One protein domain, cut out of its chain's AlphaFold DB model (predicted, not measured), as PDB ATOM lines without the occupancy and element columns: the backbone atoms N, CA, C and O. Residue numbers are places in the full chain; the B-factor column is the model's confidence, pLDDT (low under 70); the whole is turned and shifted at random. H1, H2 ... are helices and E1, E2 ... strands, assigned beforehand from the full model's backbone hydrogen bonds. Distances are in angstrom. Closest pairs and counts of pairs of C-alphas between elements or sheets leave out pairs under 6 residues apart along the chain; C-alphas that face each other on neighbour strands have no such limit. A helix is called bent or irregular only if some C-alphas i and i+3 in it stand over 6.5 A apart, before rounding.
ATOM      1  N   ILE A  14      46.691   9.194  20.129       89.25
ATOM      2  CA  ILE A  14      45.726   8.151  20.491       89.25
ATOM      3  C   ILE A  14      44.391   8.412  19.806       89.25
ATOM      4  O   ILE A  14      43.873   7.516  19.144       89.25
ATOM      5  N   TYR A  15      43.882   9.642  19.888       90.94
ATOM      6  CA  TYR A  15      42.722  10.076  19.116       90.94
ATOM      7  C   TYR A  15      42.872   9.765  17.622       90.94
ATOM      8  O   TYR A  15      41.989   9.126  17.052       90.94
ATOM      9  N   ASP A  16      44.002  10.127  17.006       90.81
ATOM     10  CA  ASP A  16      44.248   9.851  15.586       90.81
ATOM     11  C   ASP A  16      44.174   8.350  15.274       90.81
ATOM     12  O   ASP A  16      43.531   7.936  14.308       90.81
ATOM     13  N   MET A  17      44.799   7.508  16.101       92.94
ATOM     14  CA  MET A  17      44.789   6.061  15.892       92.94
ATOM     15  C   MET A  17      43.389   5.456  16.046       92.94
ATOM     16  O   MET A  17      43.021   4.572  15.267       92.94
ATOM     17  N   ILE A  18      42.612   5.918  17.028       94.56
ATOM     18  CA  ILE A  18      41.234   5.466  17.250       94.56
ATOM     19  C   ILE A  18      40.323   5.940  16.112       94.56
ATOM     20  O   ILE A  18      39.540   5.149  15.587       94.56
ATOM     21  N   LYS A  19      40.466   7.191  15.672       94.38
ATOM     22  CA  LYS A  19      39.722   7.734  14.534       94.38
ATOM     23  C   LYS A  19      39.988   6.938  13.261       94.38
ATOM     24  O   LYS A  19      39.037   6.509  12.617       94.38
ATOM     25  N   LEU A  20      41.254   6.649  12.949       94.38
ATOM     26  CA  LEU A  20      41.620   5.825  11.790       94.38
ATOM     27  C   LEU A  20      41.007   4.421  11.847       94.38
ATOM     28  O   LEU A  20      40.671   3.861  10.804       94.38
ATOM     29  N   TYR A  21      40.858   3.845  13.045       95.06
ATOM     30  CA  TYR A  21      40.192   2.555  13.213       95.06
ATOM     31  C   TYR A  21      38.694   2.655  12.931       95.06
ATOM     32  O   TYR A  21      38.153   1.841  12.185       95.06
ATOM     33  N   ILE A  22      38.033   3.660  13.507       94.31
ATOM     34  CA  ILE A  22      36.598   3.877  13.325       94.31
ATOM     35  C   ILE A  22      36.284   4.175  11.859       94.31
ATOM     36  O   ILE A  22      35.392   3.542  11.304       94.31
ATOM     37  N   ASP A  23      37.047   5.056  11.208       92.00
ATOM     38  CA  ASP A  23      36.904   5.348   9.778       92.00
ATOM     39  C   ASP A  23      37.045   4.070   8.939       92.00
ATOM     40  O   ASP A  23      36.169   3.763   8.127       92.00
ATOM     41  N   TYR A  24      38.090   3.272   9.193       92.56
ATOM     42  CA  TYR A  24      38.308   1.987   8.521       92.56
ATOM     43  C   TYR A  24      37.120   1.032   8.695       92.56
ATOM     44  O   TYR A  24      36.649   0.431   7.727       92.56
ATOM     45  N   VAL A  25      36.613   0.892   9.921       92.06
ATOM     46  CA  VAL A  25      35.498  -0.005  10.235       92.06
ATOM     47  C   VAL A  25      34.198   0.481   9.596       92.06
ATOM     48  O   VAL A  25      33.477  -0.326   9.004       92.06
ATOM     49  N   LEU A  26      33.887   1.775   9.683       88.56
ATOM     50  CA  LEU A  26      32.677   2.341   9.089       88.56
ATOM     51  C   LEU A  26      32.712   2.229   7.566       88.56
ATOM     52  O   LEU A  26      31.691   1.922   6.958       88.56
ATOM     53  N   GLU A  27      33.868   2.439   6.937       85.62
ATOM     54  CA  GLU A  27      34.031   2.289   5.491       85.62
ATOM     55  C   GLU A  27      33.911   0.828   5.042       85.62
ATOM     56  O   GLU A  27      33.185   0.544   4.091       85.62
ATOM     57  N   LYS A  28      34.521  -0.111   5.775       84.75
ATOM     58  CA  LYS A  28      34.425  -1.557   5.511       84.75
ATOM     59  C   LYS A  28      32.996  -2.098   5.636       84.75
ATOM     60  O   LYS A  28      32.621  -2.979   4.869       84.75
ATOM     61  N   ASN A  29      32.208  -1.577   6.580       80.69
ATOM     62  CA  ASN A  29      30.834  -2.023   6.863       80.69
ATOM     63  C   ASN A  29      29.758  -1.122   6.226       80.69
ATOM     64  O   ASN A  29      28.580  -1.210   6.564       80.69
ATOM     65  N   THR A  30      30.154  -0.243   5.304       71.25
ATOM     66  CA  THR A  30      29.253   0.518   4.432       71.25
ATOM     67  C   THR A  30      29.018  -0.313   3.161       71.25
ATOM     68  O   THR A  30      29.964  -0.505   2.395       71.25
ATOM     69  N   PRO A  31      27.792  -0.797   2.884       61.12
ATOM     70  CA  PRO A  31      27.428  -1.366   1.590       61.12
ATOM     71  C   PRO A  31      27.907  -0.496   0.421       61.12
ATOM     72  O   PRO A  31      27.593   0.694   0.335       61.12
ATOM     73  N   ARG A  32      28.691  -1.101  -0.480       53.56
ATOM     74  CA  ARG A  32      29.403  -0.436  -1.588       53.56
ATOM     75  C   ARG A  32      28.505   0.220  -2.640       53.56
ATOM     76  O   ARG A  32      29.036   0.837  -3.556       53.56
ATOM     77  N   GLU A  33      27.183   0.099  -2.544       44.22
ATOM     78  CA  GLU A  33      26.328   0.368  -3.695       44.22
ATOM     79  C   GLU A  33      26.272   1.818  -4.162       44.22
ATOM     80  O   GLU A  33      26.071   1.989  -5.350       44.22
ATOM     81  N   ASN A  34      26.498   2.865  -3.357       40.62
ATOM     82  CA  ASN A  34      26.432   4.231  -3.901       40.62
ATOM     83  C   ASN A  34      27.299   5.238  -3.139       40.62
ATOM     84  O   ASN A  34      26.882   5.853  -2.161       40.62
ATOM     85  N   MET A  35      28.497   5.482  -3.670       42.81
ATOM     86  CA  MET A  35      29.557   6.364  -3.156       42.81
ATOM     87  C   MET A  35      29.187   7.865  -3.035       42.81
ATOM     88  O   MET A  35      30.079   8.707  -2.920       42.81
ATOM     89  N   ARG A  36      27.897   8.237  -3.068       44.44
ATOM     90  CA  ARG A  36      27.431   9.631  -2.937       44.44
ATOM     91  C   ARG A  36      26.247   9.860  -1.985       44.44
ATOM     92  O   ARG A  36      26.119  10.978  -1.500       44.44
ATOM     93  N   SER A  37      25.458   8.847  -1.620       51.59
ATOM     94  CA  SER A  37      24.370   8.984  -0.631       51.59
ATOM     95  C   SER A  37      23.741   7.616  -0.354       51.59
ATOM     96  O   SER A  37      22.793   7.228  -1.038       51.59
ATOM     97  N   THR A  38      24.269   6.848   0.602       49.28
ATOM     98  CA  THR A  38      23.685   5.536   0.913       49.28
ATOM     99  C   THR A  38      22.675   5.665   2.046       49.28
ATOM    100  O   THR A  38      23.015   5.901   3.206       49.28
ATOM    101  N   THR A  39      21.410   5.518   1.675       46.38
ATOM    102  CA  THR A  39      20.268   5.357   2.572       46.38
ATOM    103  C   THR A  39      20.227   3.934   3.109       46.38
ATOM    104  O   THR A  39      19.981   3.001   2.352       46.38
ATOM    105  N   TYR A  40      20.455   3.771   4.411       51.09
ATOM    106  CA  TYR A  40      20.379   2.496   5.119       51.09
ATOM    107  C   TYR A  40      19.027   2.304   5.792       51.09
ATOM    108  O   TYR A  40      18.438   3.238   6.335       51.09
ATOM    109  N   TYR A  41      18.552   1.060   5.786       43.50
ATOM    110  CA  TYR A  41      17.413   0.638   6.587       43.50
ATOM    111  C   TYR A  41      17.907   0.234   7.975       43.50
ATOM    112  O   TYR A  41      18.499  -0.828   8.147       43.50
ATOM    113  N   SER A  42      17.646   1.083   8.966       43.31
ATOM    114  CA  SER A  42      17.757   0.688  10.369       43.31
ATOM    115  C   SER A  42      16.492  -0.096  10.737       43.31
ATOM    116  O   SER A  42      15.395   0.461  10.823       43.31
ATOM    117  N   ALA A  43      16.609  -1.414  10.926       46.97
ATOM    118  CA  ALA A  43      15.463  -2.268  11.269       46.97
ATOM    119  C   ALA A  43      14.802  -1.856  12.599       46.97
ATOM    120  O   ALA A  43      13.619  -2.101  12.815       46.97
ATOM    121  N   LYS A  44      15.556  -1.184  13.478       41.09
ATOM    122  CA  LYS A  44      15.116  -0.782  14.818       41.09
ATOM    123  C   LYS A  44      14.287   0.508  14.850       41.09
ATOM    124  O   LYS A  44      13.608   0.751  15.841       41.09
ATOM    125  N   LEU A  45      14.343   1.336  13.803       42.69
ATOM    126  CA  LEU A  45      13.678   2.649  13.778       42.69
ATOM    127  C   LEU A  45      12.705   2.830  12.607       42.69
ATOM    128  O   LEU A  45      12.064   3.872  12.515       42.69
ATOM    129  N   GLY A  46      12.591   1.857  11.696       37.53
ATOM    130  CA  GLY A  46      11.704   1.960  10.528       37.53
ATOM    131  C   GLY A  46      12.066   3.101   9.563       37.53
ATOM    132  O   GLY A  46      11.327   3.365   8.617       37.53
ATOM    133  N   ALA A  47      13.202   3.772   9.779       42.06
ATOM    134  CA  ALA A  47      13.615   4.956   9.050       42.06
ATOM    135  C   ALA A  47      14.773   4.632   8.100       42.06
ATOM    136  O   ALA A  47      15.815   4.093   8.492       42.06
ATOM    137  N   LYS A  48      14.580   5.011   6.835       43.78
ATOM    138  CA  LYS A  48      15.612   5.106   5.801       43.78
ATOM    139  C   LYS A  48      16.595   6.223   6.188       43.78
ATOM    140  O   LYS A  48      16.392   7.382   5.838       43.78
ATOM    141  N   LEU A  49      17.645   5.897   6.937       49.91
ATOM    142  CA  LEU A  49      18.689   6.845   7.327       49.91
ATOM    143  C   LEU A  49      19.708   6.982   6.190       49.91
ATOM    144  O   LEU A  49      20.503   6.078   5.950       49.91
ATOM    145  N   SER A  50      19.705   8.115   5.486       54.50
ATOM    146  CA  SER A  50      20.779   8.485   4.550       54.50
ATOM    147  C   SER A  50      22.043   8.859   5.314       54.50
ATOM    148  O   SER A  50      22.215  10.004   5.731       54.50
ATOM    149  N   VAL A  51      22.943   7.893   5.492       62.22
ATOM    150  CA  VAL A  51      24.240   8.125   6.127       62.22
ATOM    151  C   VAL A  51      25.221   8.574   5.047       62.22
ATOM    152  O   VAL A  51      25.791   7.782   4.295       62.22
ATOM    153  N   THR A  52      25.406   9.888   4.953       69.38
ATOM    154  CA  THR A  52      26.364  10.490   4.019       69.38
ATOM    155  C   THR A  52      27.804  10.306   4.503       69.38
ATOM    156  O   THR A  52      28.058  10.078   5.688       69.38
ATOM    157  N   THR A  53      28.782  10.478   3.611       70.81
ATOM    158  CA  THR A  53      30.208  10.509   3.987       70.81
ATOM    159  C   THR A  53      30.499  11.557   5.065       70.81
ATOM    160  O   THR A  53      31.298  11.297   5.962       70.81
ATOM    161  N   ALA A  54      29.829  12.714   5.022       74.00
ATOM    162  CA  ALA A  54      29.968  13.750   6.043       74.00
ATOM    163  C   ALA A  54      29.435  13.279   7.407       74.00
ATOM    164  O   ALA A  54      30.110  13.448   8.418       74.00
ATOM    165  N   THR A  55      28.275  12.613   7.424       78.69
ATOM    166  CA  THR A  55      27.696  12.020   8.638       78.69
ATOM    167  C   THR A  55      28.626  10.968   9.243       78.69
ATOM    168  O   THR A  55      28.869  11.003  10.445       78.69
ATOM    169  N   LYS A  56      29.208  10.079   8.422       81.25
ATOM    170  CA  LYS A  56      30.173   9.071   8.903       81.25
ATOM    171  C   LYS A  56      31.401   9.705   9.534       81.25
ATOM    172  O   LYS A  56      31.797   9.281  10.609       81.25
ATOM    173  N   LYS A  57      31.968  10.733   8.898       82.69
ATOM    174  CA  LYS A  57      33.127  11.450   9.446       82.69
ATOM    175  C   LYS A  57      32.802  12.129  10.773       82.69
ATOM    176  O   LYS A  57      33.568  11.997  11.716       82.69
ATOM    177  N   ALA A  58      31.644  12.782  10.878       84.06
ATOM    178  CA  ALA A  58      31.207  13.393  12.131       84.06
ATOM    179  C   ALA A  58      30.995  12.350  13.245       84.06
ATOM    180  O   ALA A  58      31.401  12.569  14.387       84.06
ATOM    181  N   MET A  59      30.406  11.193  12.912       85.69
ATOM    182  CA  MET A  59      30.288  10.064  13.840       85.69
ATOM    183  C   MET A  59      31.666   9.550  14.262       85.69
ATOM    184  O   MET A  59      31.911   9.395  15.455       85.69
ATOM    185  N   ALA A  60      32.573   9.336  13.308       88.25
ATOM    186  CA  ALA A  60      33.931   8.892  13.582       88.25
ATOM    187  C   ALA A  60      34.658   9.852  14.523       88.25
ATOM    188  O   ALA A  60      35.221   9.408  15.519       88.25
ATOM    189  N   ASP A  61      34.568  11.156  14.268       87.62
ATOM    190  CA  ASP A  61      35.170  12.190  15.105       87.62
ATOM    191  C   ASP A  61      34.630  12.166  16.539       87.62
ATOM    192  O   ASP A  61      35.410  12.182  17.495       87.62
ATOM    193  N   SER A  62      33.305  12.099  16.699       88.69
ATOM    194  CA  SER A  62      32.654  12.108  18.014       88.69
ATOM    195  C   SER A  62      32.962  10.847  18.824       88.69
ATOM    196  O   SER A  62      33.273  10.928  20.017       88.69
ATOM    197  N   ILE A  63      32.880   9.677  18.186       91.44
ATOM    198  CA  ILE A  63      33.172   8.399  18.838       91.44
ATOM    199  C   ILE A  63      34.657   8.349  19.194       91.44
ATOM    200  O   ILE A  63      34.999   8.058  20.337       91.44
ATOM    201  N   ALA A  64      35.545   8.704  18.259       91.19
ATOM    202  CA  ALA A  64      36.983   8.681  18.491       91.19
ATOM    203  C   ALA A  64      37.389   9.556  19.670       91.19
ATOM    204  O   ALA A  64      38.214   9.135  20.478       91.19
ATOM    205  N   LYS A  65      36.781  10.738  19.804       89.00
ATOM    206  CA  LYS A  65      37.041  11.637  20.928       89.00
ATOM    207  C   LYS A  65      36.670  10.979  22.254       89.00
ATOM    208  O   LYS A  65      37.533  10.836  23.116       89.00
ATOM    209  N   THR A  66      35.441  10.482  22.356       88.50
ATOM    210  CA  THR A  66      34.930   9.813  23.564       88.50
ATOM    211  C   THR A  66      35.810   8.625  23.964       88.50
ATOM    212  O   THR A  66      36.220   8.501  25.113       88.50
ATOM    213  N   VAL A  67      36.156   7.775  22.996       88.94
ATOM    214  CA  VAL A  67      36.986   6.584  23.218       88.94
ATOM    215  C   VAL A  67      38.425   6.957  23.575       88.94
ATOM    216  O   VAL A  67      39.021   6.340  24.447       88.94
ATOM    217  N   SER A  68      39.010   7.966  22.928       88.00
ATOM    218  CA  SER A  68      40.373   8.406  23.256       88.00
ATOM    219  C   SER A  68      40.487   8.972  24.670       88.00
ATOM    220  O   SER A  68      41.508   8.771  25.324       88.00
ATOM    221  N   GLU A  69      39.437   9.639  25.151       85.00
ATOM    222  CA  GLU A  69      39.380  10.223  26.492       85.00
ATOM    223  C   GLU A  69      39.158   9.154  27.574       85.00
ATOM    224  O   GLU A  69      39.621   9.331  28.700       85.00
ATOM    225  N   SER A  70      38.517   8.026  27.244       84.88
ATOM    226  CA  SER A  70      38.286   6.923  28.187       84.88
ATOM    227  C   SER A  70      39.486   5.986  28.367       84.88
ATOM    228  O   SER A  70      39.512   5.189  29.309       84.88
ATOM    229  N   ILE A  71      40.484   6.041  27.478       82.31
ATOM    230  CA  ILE A  71      41.680   5.201  27.587       82.31
ATOM    231  C   ILE A  71      42.484   5.642  28.814       82.31
ATOM    232  O   ILE A  71      43.203   6.641  28.795       82.31
ATOM    233  N   SER A  72      42.403   4.835  29.872       73.44
ATOM    234  CA  SER A  72      43.186   4.991  31.098       73.44
ATOM    235  C   SER A  72      44.680   4.814  30.821       73.44
ATOM    236  O   SER A  72      45.229   3.715  30.883       73.44
ATOM    237  N   MET A  73      45.350   5.920  30.514       72.69
ATOM    238  CA  MET A  73      46.792   6.006  30.324       72.69
ATOM    239  C   MET A  73      47.329   7.207  31.087       72.69
ATOM    240  O   MET A  73      46.694   8.257  31.146       72.69
ATOM    241  N   SER A  74      48.516   7.067  31.679       72.44
ATOM    242  CA  SER A  74      49.107   8.182  32.410       72.44
ATOM    243  C   SER A  74      49.366   9.364  31.472       72.44
ATOM    244  O   SER A  74      49.857   9.200  30.350       72.44
ATOM    245  N   ASN A  75      49.085  10.574  31.959       69.25
ATOM    246  CA  ASN A  75      49.339  11.811  31.218       69.25
ATOM    247  C   ASN A  75      50.800  11.920  30.762       69.25
ATOM    248  O   ASN A  75      51.067  12.485  29.706       69.25
ATOM    249  N   ILE A  76      51.732  11.334  31.520       64.94
ATOM    250  CA  ILE A  76      53.151  11.256  31.167       64.94
ATOM    251  C   ILE A  76      53.335  10.436  29.888       64.94
ATOM    252  O   ILE A  76      53.937  10.929  28.942       64.94
ATOM    253  N   VAL A  77      52.777   9.221  29.814       70.12
ATOM    254  CA  VAL A  77      52.905   8.370  28.619       70.12
ATOM    255  C   VAL A  77      52.220   9.021  27.418       70.12
ATOM    256  O   VAL A  77      52.816   9.081  26.346       70.12
ATOM    257  N   ARG A  78      51.018   9.582  27.596       76.25
ATOM    258  CA  ARG A  78      50.304  10.278  26.514       76.25
ATOM    259  C   ARG A  78      51.077  11.502  26.009       76.25
ATOM    260  O   ARG A  78      51.232  11.679  24.806       76.25
ATOM    261  N   THR A  79      51.631  12.306  26.916       72.44
ATOM    262  CA  THR A  79      52.453  13.477  26.566       72.44
ATOM    263  C   THR A  79      53.741  13.072  25.865       72.44
ATOM    264  O   THR A  79      54.121  13.705  24.887       72.44
ATOM    265  N   GLU A  80      54.409  12.015  26.322       72.12
ATOM    266  CA  GLU A  80      55.621  11.509  25.683       72.12
ATOM    267  C   GLU A  80      55.318  11.016  24.258       72.12
ATOM    268  O   GLU A  80      56.019  11.413  23.324       72.12
ATOM    269  N   ILE A  81      54.241  10.245  24.061       75.75
ATOM    270  CA  ILE A  81      53.786   9.808  22.730       75.75
ATOM    271  C   ILE A  81      53.526  11.020  21.820       75.75
ATOM    272  O   ILE A  81      53.985  11.037  20.680       75.75
ATOM    273  N   ASN A  82      52.857  12.056  22.328       77.31
ATOM    274  CA  ASN A  82      52.518  13.246  21.543       77.31
ATOM    275  C   ASN A  82      53.729  14.159  21.272       77.31
ATOM    276  O   ASN A  82      53.813  14.761  20.205       77.31
ATOM    277  N   ARG A  83      54.685  14.264  22.208       70.94
ATOM    278  CA  ARG A  83      55.882  15.118  22.077       70.94
ATOM    279  C   ARG A  83      56.968  14.497  21.216       70.94
ATOM    280  O   ARG A  83      57.619  15.208  20.458       70.94
ATOM    281  N   LYS A  84      57.229  13.204  21.401       61.81
ATOM    282  CA  LYS A  84      58.366  12.514  20.783       61.81
ATOM    283  C   LYS A  84      57.946  11.605  19.632       61.81
ATOM    284  O   LYS A  84      58.795  11.245  18.823       61.81
ATOM    285  N   GLY A  85      56.668  11.246  19.509       62.59
ATOM    286  CA  GLY A  85      56.201  10.351  18.450       62.59
ATOM    287  C   GLY A  85      57.023   9.056  18.383       62.59
ATOM    288  O   GLY A  85      57.479   8.533  19.403       62.59
ATOM    289  N   LEU A  86      57.273   8.566  17.165       53.88
ATOM    290  CA  LEU A  86      58.131   7.405  16.889       53.88
ATOM    291  C   LEU A  86      59.544   7.491  17.511       53.88
ATOM    292  O   LEU A  86      60.165   6.447  17.712       53.88
ATOM    293  N   PHE A  87      60.055   8.681  17.864       49.69
ATOM    294  CA  PHE A  87      61.414   8.840  18.402       49.69
ATOM    295  C   PHE A  87      61.605   8.269  19.814       49.69
ATOM    296  O   PHE A  87      62.737   7.998  20.215       49.69
ATOM    297  N   LEU A  88      60.527   8.015  20.568       51.41
ATOM    298  CA  LEU A  88      60.624   7.238  21.815       51.41
ATOM    299  C   LEU A  88      61.109   5.819  21.574       51.41
ATOM    300  O   LEU A  88      61.712   5.220  22.453       51.41
ATOM    301  N   ILE A  89      60.829   5.273  20.399       50.38
ATOM    302  CA  ILE A  89      61.181   3.906  20.069       50.38
ATOM    303  C   ILE A  89      62.674   3.854  19.705       50.38
ATOM    304  O   ILE A  89      63.379   2.947  20.105       50.38
ATOM    305  N   THR A  90      63.226   4.871  19.051       50.00
ATOM    306  CA  THR A  90      64.588   4.821  18.489       50.00
ATOM    307  C   THR A  90      65.734   5.137  19.458       50.00
ATOM    308  O   THR A  90      66.885   5.134  19.034       50.00
ATOM    309  N   SER A  91      65.472   5.422  20.740       48.03
ATOM    310  CA  SER A  91      66.557   5.651  21.713       48.03
ATOM    311  C   SER A  91      67.163   4.320  22.181       48.03
ATOM    312  O   SER A  91      66.449   3.384  22.534       48.03
ATOM    313  N   ILE A  92      68.495   4.231  22.140       44.44
ATOM    314  CA  ILE A  92      69.310   3.011  22.304       44.44
ATOM    315  C   ILE A  92      68.999   2.197  23.581       44.44
ATOM    316  O   ILE A  92      69.063   0.970  23.534       44.44
ATOM    317  N   ASP A  93      68.539   2.827  24.666       50.41
ATOM    318  CA  ASP A  93      68.121   2.145  25.909       50.41
ATOM    319  C   ASP A  93      66.827   1.313  25.778       50.41
ATOM    320  O   ASP A  93      66.422   0.605  26.702       50.41
ATOM    321  N   LEU A  94      66.137   1.389  24.636       52.66
ATOM    322  CA  LEU A  94      64.783   0.866  24.452       52.66
ATOM    323  C   LEU A  94      64.661  -0.209  23.370       52.66
ATOM    324  O   LEU A  94      63.534  -0.516  22.976       52.66
ATOM    325  N   TYR A  95      65.755  -0.847  22.933       53.47
ATOM    326  CA  TYR A  95      65.729  -1.922  21.919       53.47
ATOM    327  C   TYR A  95      64.630  -2.976  22.185       53.47
ATOM    328  O   TYR A  95      63.872  -3.346  21.287       53.47
ATOM    329  N   GLY A  96      64.432  -3.371  23.450       66.94
ATOM    330  CA  GLY A  96      63.358  -4.293  23.841       66.94
ATOM    331  C   GLY A  96      61.934  -3.728  23.700       66.94
ATOM    332  O   GLY A  96      61.001  -4.475  23.396       66.94
ATOM    333  N   LYS A  97      61.730  -2.416  23.880       73.69
ATOM    334  CA  LYS A  97      60.430  -1.770  23.617       73.69
ATOM    335  C   LYS A  97      60.185  -1.635  22.116       73.69
ATOM    336  O   LYS A  97      59.070  -1.904  21.680       73.69
ATOM    337  N   VAL A  98      61.221  -1.328  21.328       77.00
ATOM    338  CA  VAL A  98      61.147  -1.317  19.854       77.00
ATOM    339  C   VAL A  98      60.686  -2.646  19.323       77.00
ATOM    340  O   VAL A  98      59.743  -2.700  18.539       77.00
ATOM    341  N   GLN A  99      61.322  -3.717  19.783       82.38
ATOM    342  CA  GLN A  99      61.007  -5.056  19.331       82.38
ATOM    343  C   GLN A  99      59.557  -5.428  19.663       82.38
ATOM    344  O   GLN A  99      58.844  -5.925  18.794       82.38
ATOM    345  N   LYS A 100      59.079  -5.123  20.878       85.12
ATOM    346  CA  LYS A 100      57.678  -5.360  21.273       85.12
ATOM    347  C   LYS A 100      56.692  -4.563  20.417       85.12
ATOM    348  O   LYS A 100      55.703  -5.124  19.948       85.12
ATOM    349  N   SER A 101      56.972  -3.288  20.169       85.12
ATOM    350  CA  SER A 101      56.149  -2.433  19.311       85.12
ATOM    351  C   SER A 101      56.147  -2.904  17.852       85.12
ATOM    352  O   SER A 101      55.093  -2.972  17.221       85.12
ATOM    353  N   ALA A 102      57.304  -3.318  17.329       88.38
ATOM    354  CA  ALA A 102      57.440  -3.896  15.994       88.38
ATOM    355  C   ALA A 102      56.647  -5.203  15.863       88.38
ATOM    356  O   ALA A 102      55.942  -5.407  14.876       88.38
ATOM    357  N   MET A 103      56.717  -6.075  16.873       91.69
ATOM    358  CA  MET A 103      55.940  -7.315  16.923       91.69
ATOM    359  C   MET A 103      54.436  -7.036  16.978       91.69
ATOM    360  O   MET A 103      53.674  -7.699  16.276       91.69
ATOM    361  N   ALA A 104      54.001  -6.043  17.760       91.25
ATOM    362  CA  ALA A 104      52.600  -5.635  17.818       91.25
ATOM    363  C   ALA A 104      52.101  -5.128  16.454       91.25
ATOM    364  O   ALA A 104      51.051  -5.572  15.989       91.25
ATOM    365  N   ALA A 105      52.874  -4.273  15.780       92.75
ATOM    366  CA  ALA A 105      52.555  -3.784  14.440       92.75
ATOM    367  C   ALA A 105      52.536  -4.913  13.396       92.75
ATOM    368  O   ALA A 105      51.627  -4.983  12.573       92.75
ATOM    369  N   ARG A 106      53.496  -5.842  13.456       93.94
ATOM    370  CA  ARG A 106      53.548  -7.008  12.562       93.94
ATOM    371  C   ARG A 106      52.370  -7.952  12.784       93.94
ATOM    372  O   ARG A 106      51.800  -8.458  11.825       93.94
ATOM    373  N   ARG A 107      51.964  -8.165  14.037       94.25
ATOM    374  CA  ARG A 107      50.741  -8.910  14.348       94.25
ATOM    375  C   ARG A 107      49.519  -8.202  13.767       94.25
ATOM    376  O   ARG A 107      48.681  -8.875  13.177       94.25
ATOM    377  N   LEU A 108      49.434  -6.873  13.902       95.31
ATOM    378  CA  LEU A 108      48.341  -6.086  13.330       95.31
ATOM    379  C   LEU A 108      48.261  -6.244  11.805       95.31
ATOM    380  O   LEU A 108      47.177  -6.466  11.279       95.31
ATOM    381  N   GLN A 109      49.405  -6.193  11.119       95.75
ATOM    382  CA  GLN A 109      49.496  -6.386   9.670       95.75
ATOM    383  C   GLN A 109      48.868  -7.708   9.207       95.75
ATOM    384  O   GLN A 109      48.277  -7.756   8.134       95.75
ATOM    385  N   ILE A 110      48.989  -8.767  10.011       93.75
ATOM    386  CA  ILE A 110      48.438 -10.090   9.694       93.75
ATOM    387  C   ILE A 110      46.931 -10.141   9.971       93.75
ATOM    388  O   ILE A 110      46.182 -10.666   9.155       93.75
ATOM    389  N   ILE A 111      46.481  -9.624  11.121       92.12
ATOM    390  CA  ILE A 111      45.079  -9.770  11.555       92.12
ATOM    391  C   ILE A 111      44.131  -8.769  10.883       92.12
ATOM    392  O   ILE A 111      42.998  -9.116  10.579       92.12
ATOM    393  N   GLU A 112      44.574  -7.530  10.665       92.62
ATOM    394  CA  GLU A 112      43.766  -6.427  10.128       92.62
ATOM    395  C   GLU A 112      44.648  -5.533   9.232       92.62
ATOM    396  O   GLU A 112      45.011  -4.411   9.611       92.62
ATOM    397  N   PRO A 113      45.015  -6.008   8.023       93.81
ATOM    398  CA  PRO A 113      45.944  -5.307   7.133       93.81
ATOM    399  C   PRO A 113      45.436  -3.926   6.698       93.81
ATOM    400  O   PRO A 113      46.231  -3.008   6.514       93.81
ATOM    401  N   GLY A 114      44.116  -3.751   6.566       93.62
ATOM    402  CA  GLY A 114      43.523  -2.462   6.209       93.62
ATOM    403  C   GLY A 114      43.798  -1.392   7.264       93.62
ATOM    404  O   GLY A 114      44.299  -0.317   6.939       93.62
ATOM    405  N   TYR A 115      43.571  -1.717   8.540       95.12
ATOM    406  CA  TYR A 115      43.875  -0.796   9.631       95.12
ATOM    407  C   TYR A 115      45.385  -0.574   9.799       95.12
ATOM    408  O   TYR A 115      45.819   0.562   9.997       95.12
ATOM    409  N   TYR A 116      46.200  -1.627   9.646       95.94
ATOM    410  CA  TYR A 116      47.661  -1.496   9.626       95.94
ATOM    411  C   TYR A 116      48.127  -0.462   8.596       95.94
ATOM    412  O   TYR A 116      48.922   0.416   8.928       95.94
ATOM    413  N   ASN A 117      47.606  -0.530   7.367       95.19
ATOM    414  CA  ASN A 117      47.973   0.396   6.299       95.19
ATOM    415  C   ASN A 117      47.609   1.844   6.652       95.19
ATOM    416  O   ASN A 117      48.423   2.740   6.430       95.19
ATOM    417  N   SER A 118      46.444   2.074   7.268       93.50
ATOM    418  CA  SER A 118      46.042   3.406   7.738       93.50
ATOM    419  C   SER A 118      46.994   3.962   8.801       93.50
ATOM    420  O   SER A 118      47.370   5.134   8.736       93.50
ATOM    421  N   LEU A 119      47.439   3.137   9.756       92.12
ATOM    422  CA  LEU A 119      48.426   3.563  10.754       92.12
ATOM    423  C   LEU A 119      49.814   3.787  10.138       92.12
ATOM    424  O   LEU A 119      50.492   4.754  10.486       92.12
ATOM    425  N   ARG A 120      50.224   2.923   9.205       91.19
ATOM    426  CA  ARG A 120      51.523   2.994   8.525       91.19
ATOM    427  C   ARG A 120      51.642   4.238   7.653       91.19
ATOM    428  O   ARG A 120      52.668   4.905   7.697       91.19
ATOM    429  N   ALA A 121      50.581   4.599   6.931       89.69
ATOM    430  CA  ALA A 121      50.517   5.840   6.153       89.69
ATOM    431  C   ALA A 121      50.696   7.094   7.028       89.69
ATOM    432  O   ALA A 121      51.119   8.141   6.546       89.69
ATOM    433  N   ASN A 122      50.405   6.976   8.326       85.69
ATOM    434  CA  ASN A 122      50.550   8.037   9.314       85.69
ATOM    435  C   ASN A 122      51.819   7.911  10.174       85.69
ATOM    436  O   ASN A 122      52.020   8.761  11.045       85.69
ATOM    437  N   ASN A 123      52.666   6.903   9.918       86.25
ATOM    438  CA  ASN A 123      53.873   6.572  10.682       86.25
ATOM    439  C   ASN A 123      53.598   6.393  12.189       86.25
ATOM    440  O   ASN A 123      54.304   6.938  13.034       86.25
ATOM    441  N   ILE A 124      52.525   5.685  12.545       88.94
ATOM    442  CA  ILE A 124      52.113   5.460  13.944       88.94
ATOM    443  C   ILE A 124      51.772   3.993  14.234       88.94
ATOM    444  O   ILE A 124      51.306   3.662  15.320       88.94
ATOM    445  N   GLU A 125      52.038   3.074  13.307       90.06
ATOM    446  CA  GLU A 125      51.697   1.653  13.436       90.06
ATOM    447  C   GLU A 125      52.379   0.971  14.624       90.06
ATOM    448  O   GLU A 125      51.777   0.123  15.280       90.06
ATOM    449  N   MET A 126      53.610   1.366  14.957       88.75
ATOM    450  CA  MET A 126      54.342   0.802  16.097       88.75
ATOM    451  C   MET A 126      53.729   1.204  17.446       88.75
ATOM    452  O   MET A 126      53.922   0.512  18.444       88.75
ATOM    453  N   LEU A 127      52.938   2.279  17.483       88.12
ATOM    454  CA  LEU A 127      52.210   2.703  18.679       88.12
ATOM    455  C   LEU A 127      50.952   1.858  18.925       88.12
ATOM    456  O   LEU A 127      50.328   1.981  19.979       88.12
ATOM    457  N   TYR A 128      50.612   0.933  18.017       90.94
ATOM    458  CA  TYR A 128      49.501  -0.005  18.193       90.94
ATOM    459  C   TYR A 128      49.579  -0.785  19.505       90.94
ATOM    460  O   TYR A 128      48.544  -1.129  20.062       90.94
ATOM    461  N   ILE A 129      50.773  -1.013  20.059       88.69
ATOM    462  CA  ILE A 129      50.922  -1.676  21.359       88.69
ATOM    463  C   ILE A 129      50.111  -1.004  22.485       88.69
ATOM    464  O   ILE A 129      49.630  -1.702  23.374       88.69
ATOM    465  N   TYR A 130      49.913   0.318  22.426       85.94
ATOM    466  CA  TYR A 130      49.209   1.083  23.462       85.94
ATOM    467  C   TYR A 130      47.687   0.973  23.370       85.94
ATOM    468  O   TYR A 130      47.007   1.005  24.390       85.94
ATOM    469  N   ILE A 131      47.148   0.800  22.163       89.69
ATOM    470  CA  ILE A 131      45.700   0.701  21.925       89.69
ATOM    471  C   ILE A 131      45.260  -0.711  21.525       89.69
ATOM    472  O   ILE A 131      44.075  -1.002  21.433       89.69
ATOM    473  N   GLY A 132      46.190  -1.633  21.304       91.31
ATOM    474  CA  GLY A 132      45.901  -2.972  20.802       91.31
ATOM    475  C   GLY A 132      44.803  -3.715  21.569       91.31
ATOM    476  O   GLY A 132      43.944  -4.312  20.917       91.31
ATOM    477  N   PRO A 133      44.751  -3.656  22.917       90.00
ATOM    478  CA  PRO A 133      43.676  -4.280  23.683       90.00
ATOM    479  C   PRO A 133      42.277  -3.733  23.363       90.00
ATOM    480  O   PRO A 133      41.349  -4.531  23.239       90.00
ATOM    481  N   ILE A 134      42.111  -2.411  23.209       90.75
ATOM    482  CA  ILE A 134      40.797  -1.798  22.935       90.75
ATOM    483  C   ILE A 134      40.328  -2.144  21.521       90.75
ATOM    484  O   ILE A 134      39.198  -2.597  21.331       90.75
ATOM    485  N   ILE A 135      41.243  -2.060  20.551       92.62
ATOM    486  CA  ILE A 135      40.979  -2.402  19.152       92.62
ATOM    487  C   ILE A 135      40.631  -3.885  19.014       92.62
ATOM    488  O   ILE A 135      39.650  -4.231  18.368       92.62
ATOM    489  N   SER A 136      41.391  -4.768  19.669       91.31
ATOM    490  CA  SER A 136      41.177  -6.219  19.585       91.31
ATOM    491  C   SER A 136      39.860  -6.670  20.227       91.31
ATOM    492  O   SER A 136      39.299  -7.691  19.829       91.31
ATOM    493  N   LYS A 137      39.370  -5.949  21.246       91.50
ATOM    494  CA  LYS A 137      38.050  -6.201  21.842       91.50
ATOM    495  C   LYS A 137      36.930  -5.796  20.885       91.50
ATOM    496  O   LYS A 137      35.994  -6.569  20.702       91.50
ATOM    497  N   ALA A 138      37.041  -4.618  20.271       92.06
ATOM    498  CA  ALA A 138      36.062  -4.123  19.308       92.06
ATOM    499  C   ALA A 138      36.008  -5.003  18.054       92.06
ATOM    500  O   ALA A 138      34.935  -5.470  17.679       92.06
ATOM    501  N   SER A 139      37.165  -5.314  17.463       90.25
ATOM    502  CA  SER A 139      37.242  -6.113  16.236       90.25
ATOM    503  C   SER A 139      36.661  -7.512  16.408       90.25
ATOM    504  O   SER A 139      36.023  -8.014  15.495       90.25
ATOM    505  N   ARG A 140      36.798  -8.123  17.593       90.75
ATOM    506  CA  ARG A 140      36.195  -9.431  17.891       90.75
ATOM    507  C   ARG A 140      34.664  -9.396  17.938       90.75
ATOM    508  O   ARG A 140      34.036 -10.422  17.724       90.75
ATOM    509  N   ARG A 141      34.066  -8.248  18.266       91.94
ATOM    510  CA  ARG A 141      32.604  -8.076  18.308       91.94
ATOM    511  C   ARG A 141      32.021  -7.746  16.931       91.94
ATOM    512  O   ARG A 141      30.832  -7.972  16.725       91.94
ATOM    513  N   ILE A 142      32.833  -7.205  16.022       90.44
ATOM    514  CA  ILE A 142      32.419  -6.818  14.671       90.44
ATOM    515  C   ILE A 142      32.563  -8.026  13.744       90.44
ATOM    516  O   ILE A 142      33.671  -8.482  13.468       90.44
ATOM    517  N   HIS A 143      31.440  -8.523  13.238       85.75
ATOM    518  CA  HIS A 143      31.394  -9.655  12.318       85.75
ATOM    519  C   HIS A 143      31.126  -9.171  10.889       85.75
ATOM    520  O   HIS A 143      30.655  -8.057  10.674       85.75
ATOM    521  N   SER A 144      31.407 -10.011   9.888       76.31
ATOM    522  CA  SER A 144      31.202  -9.662   8.471       76.31
ATOM    523  C   SER A 144      29.740  -9.386   8.100       76.31
ATOM    524  O   SER A 144      29.485  -8.735   7.093       76.31
ATOM    525  N   ASN A 145      28.792  -9.880   8.897       78.94
ATOM    526  CA  ASN A 145      27.354  -9.683   8.737       78.94
ATOM    527  C   ASN A 145      26.768  -8.650   9.717       78.94
ATOM    528  O   ASN A 145      25.547  -8.498   9.751       78.94
ATOM    529  N   SER A 146      27.599  -7.971  10.517       83.25
ATOM    530  CA  SER A 146      27.117  -6.956  11.453       83.25
ATOM    531  C   SER A 146      26.459  -5.799  10.708       83.25
ATOM    532  O   SER A 146      26.974  -5.301   9.706       83.25
ATOM    533  N   THR A 147      25.315  -5.348  11.216       83.69
ATOM    534  CA  THR A 147      24.634  -4.174  10.660       83.69
ATOM    535  C   THR A 147      25.405  -2.893  10.979       83.69
ATOM    536  O   THR A 147      26.174  -2.831  11.939       83.69
ATOM    537  N   PHE A 148      25.191  -1.830  10.198       82.50
ATOM    538  CA  PHE A 148      25.829  -0.535  10.459       82.50
ATOM    539  C   PHE A 148      25.549  -0.030  11.888       82.50
ATOM    540  O   PHE A 148      26.460   0.433  12.570       82.50
ATOM    541  N   ASP A 149      24.314  -0.193  12.371       83.88
ATOM    542  CA  ASP A 149      23.919   0.210  13.724       83.88
ATOM    543  C   ASP A 149      24.621  -0.628  14.804       83.88
ATOM    544  O   ASP A 149      25.064  -0.089  15.819       83.88
ATOM    545  N   GLU A 150      24.768  -1.941  14.599       88.38
ATOM    546  CA  GLU A 150      25.552  -2.800  15.498       88.38
ATOM    547  C   GLU A 150      27.008  -2.350  15.567       88.38
ATOM    548  O   GLU A 150      27.562  -2.229  16.659       88.38
ATOM    549  N   VAL A 151      27.607  -2.044  14.417       90.38
ATOM    550  CA  VAL A 151      28.983  -1.552  14.333       90.38
ATOM    551  C   VAL A 151      29.134  -0.237  15.096       90.38
ATOM    552  O   VAL A 151      30.011  -0.129  15.951       90.38
ATOM    553  N   VAL A 152      28.259   0.746  14.864       89.25
ATOM    554  CA  VAL A 152      28.295   2.035  15.576       89.25
ATOM    555  C   VAL A 152      28.124   1.852  17.087       89.25
ATOM    556  O   VAL A 152      28.819   2.509  17.865       89.25
ATOM    557  N   ASN A 153      27.251   0.944  17.526       91.88
ATOM    558  CA  ASN A 153      27.075   0.646  18.949       91.88
ATOM    559  C   ASN A 153      28.333   0.017  19.561       91.88
ATOM    560  O   ASN A 153      28.786   0.463  20.614       91.88
ATOM    561  N   ILE A 154      28.948  -0.958  18.883       93.50
ATOM    562  CA  ILE A 154      30.197  -1.582  19.339       93.50
ATOM    563  C   ILE A 154      31.315  -0.542  19.467       93.50
ATOM    564  O   ILE A 154      32.068  -0.579  20.440       93.50
ATOM    565  N   LEU A 155      31.424   0.382  18.509       93.00
ATOM    566  CA  LEU A 155      32.440   1.433  18.529       93.00
ATOM    567  C   LEU A 155      32.217   2.431  19.677       93.00
ATOM    568  O   LEU A 155      33.179   2.827  20.327       93.00
ATOM    569  N   ASN A 156      30.968   2.794  19.981       91.56
ATOM    570  CA  ASN A 156      30.648   3.627  21.148       91.56
ATOM    571  C   ASN A 156      30.970   2.927  22.476       91.56
ATOM    572  O   ASN A 156      31.462   3.561  23.408       91.56
ATOM    573  N   ASP A 157      30.738   1.618  22.557       92.50
ATOM    574  CA  ASP A 157      31.051   0.822  23.746       92.50
ATOM    575  C   ASP A 157      32.556   0.671  23.995       92.50
ATOM    576  O   ASP A 157      32.946   0.257  25.081       92.50
ATOM    577  N   MET A 158      33.422   1.007  23.031       89.69
ATOM    578  CA  MET A 158      34.867   1.062  23.285       89.69
ATOM    579  C   MET A 158      35.194   2.084  24.377       89.69
ATOM    580  O   MET A 158      36.164   1.910  25.106       89.69
ATOM    581  N   GLY A 159      34.388   3.142  24.484       78.75
ATOM    582  CA  GLY A 159      34.592   4.237  25.421       78.75
ATOM    583  C   GLY A 159      34.127   3.948  26.850       78.75
ATOM    584  O   GLY A 159      34.271   4.819  27.705       78.75
TER     585      GLY A 159
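This is residues 14 to 159 of the 160 residues of an uncharacterized protein of Yersinia similis (UniProt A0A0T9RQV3). An elongated, mostly helical body has H1 near its middle, with H2, H7 and H5 packed on H1, and a small two-strand hairpin, E1 and E2, at one end. Towards the other end H4 packs on H6, H3 lies near H6, and residues 91 to 96, of which 92 to 96 belong to H4, stick out. The printed part has 146 residues with seven named helices and two named strands, in the order H1, E1, E2, H2, H3, H4, H5, H6, H7; the sheet, order E1 - E2, is antiparallel. The whole is compact, with a radius of gyration of the C-alphas of 16.7 A, and spans 58 by 29 by 25 A, only just elongated.

Start at the hairpin of E1, residues 38 to 41, and E2, residues 48 to 51, where N 40 and O 49 are within hydrogen-bond range at 2.8 A. A tight link leads to H2, residues 53 to 70, which touches H1, residues 14 to 28, at a steep tilt of 40 degrees, opposite ways; their closest C-alphas, of Lys 19 and Ala 64, are 4.9 A apart. With H7, residues 148 to 157, they form a bundle, three helices side by side. H7 touches residues 22 to 26 of H1 alone, closest at the C-alphas of Ile 22 and Leu 155, 7.1 A. H5, residues 113 to 121, touches H1, with the closest C-alphas, of Tyr 21 and Tyr 115, 6.1 A apart. H4, residues 92 to 111, forms a helical hairpin with H5, touching it with residues 105 to 109 alone; the closest C-alphas, of Gln 109 and Tyr 116, are 5.2 A apart. H4 also touches H6, residues 125 to 141, closest at the C-alphas of Ser 101 and Met 126, 4.9 A. H3, residues 75 to 88, is close to H6 but not clearly touching: the C-alphas of Leu 86 and Met 126 are 7.7 A apart. Every O i to N i+4 pair is within hydrogen-bond range in H1, H2, H5 and H7, against 7 of 10 in H3, 14 of 16 in H4 and 7 of 13 in H6.

Find C-alpha 14 at (45.726, 8.151, 20.491); from there H1 runs 21.1 A. H2 measures 25.8 A, H4 29.4 A and H6 22.0 A. H3, H4 and H6 are irregular: C-alphas 83 and 86 are 9.6 A apart, 93 and 96 8.3 A, 130 and 133 7.7 A. H7 ends at C-alpha 157, (31.051, 0.822, 23.746).

The farthest C-alphas, of Gly 46 and Ile 92, are 58.8 A apart. The printed part has no cut and no long link. Look for pLDDT under 70 at residues 31 to 52, 75 to 76 and 84 to 96.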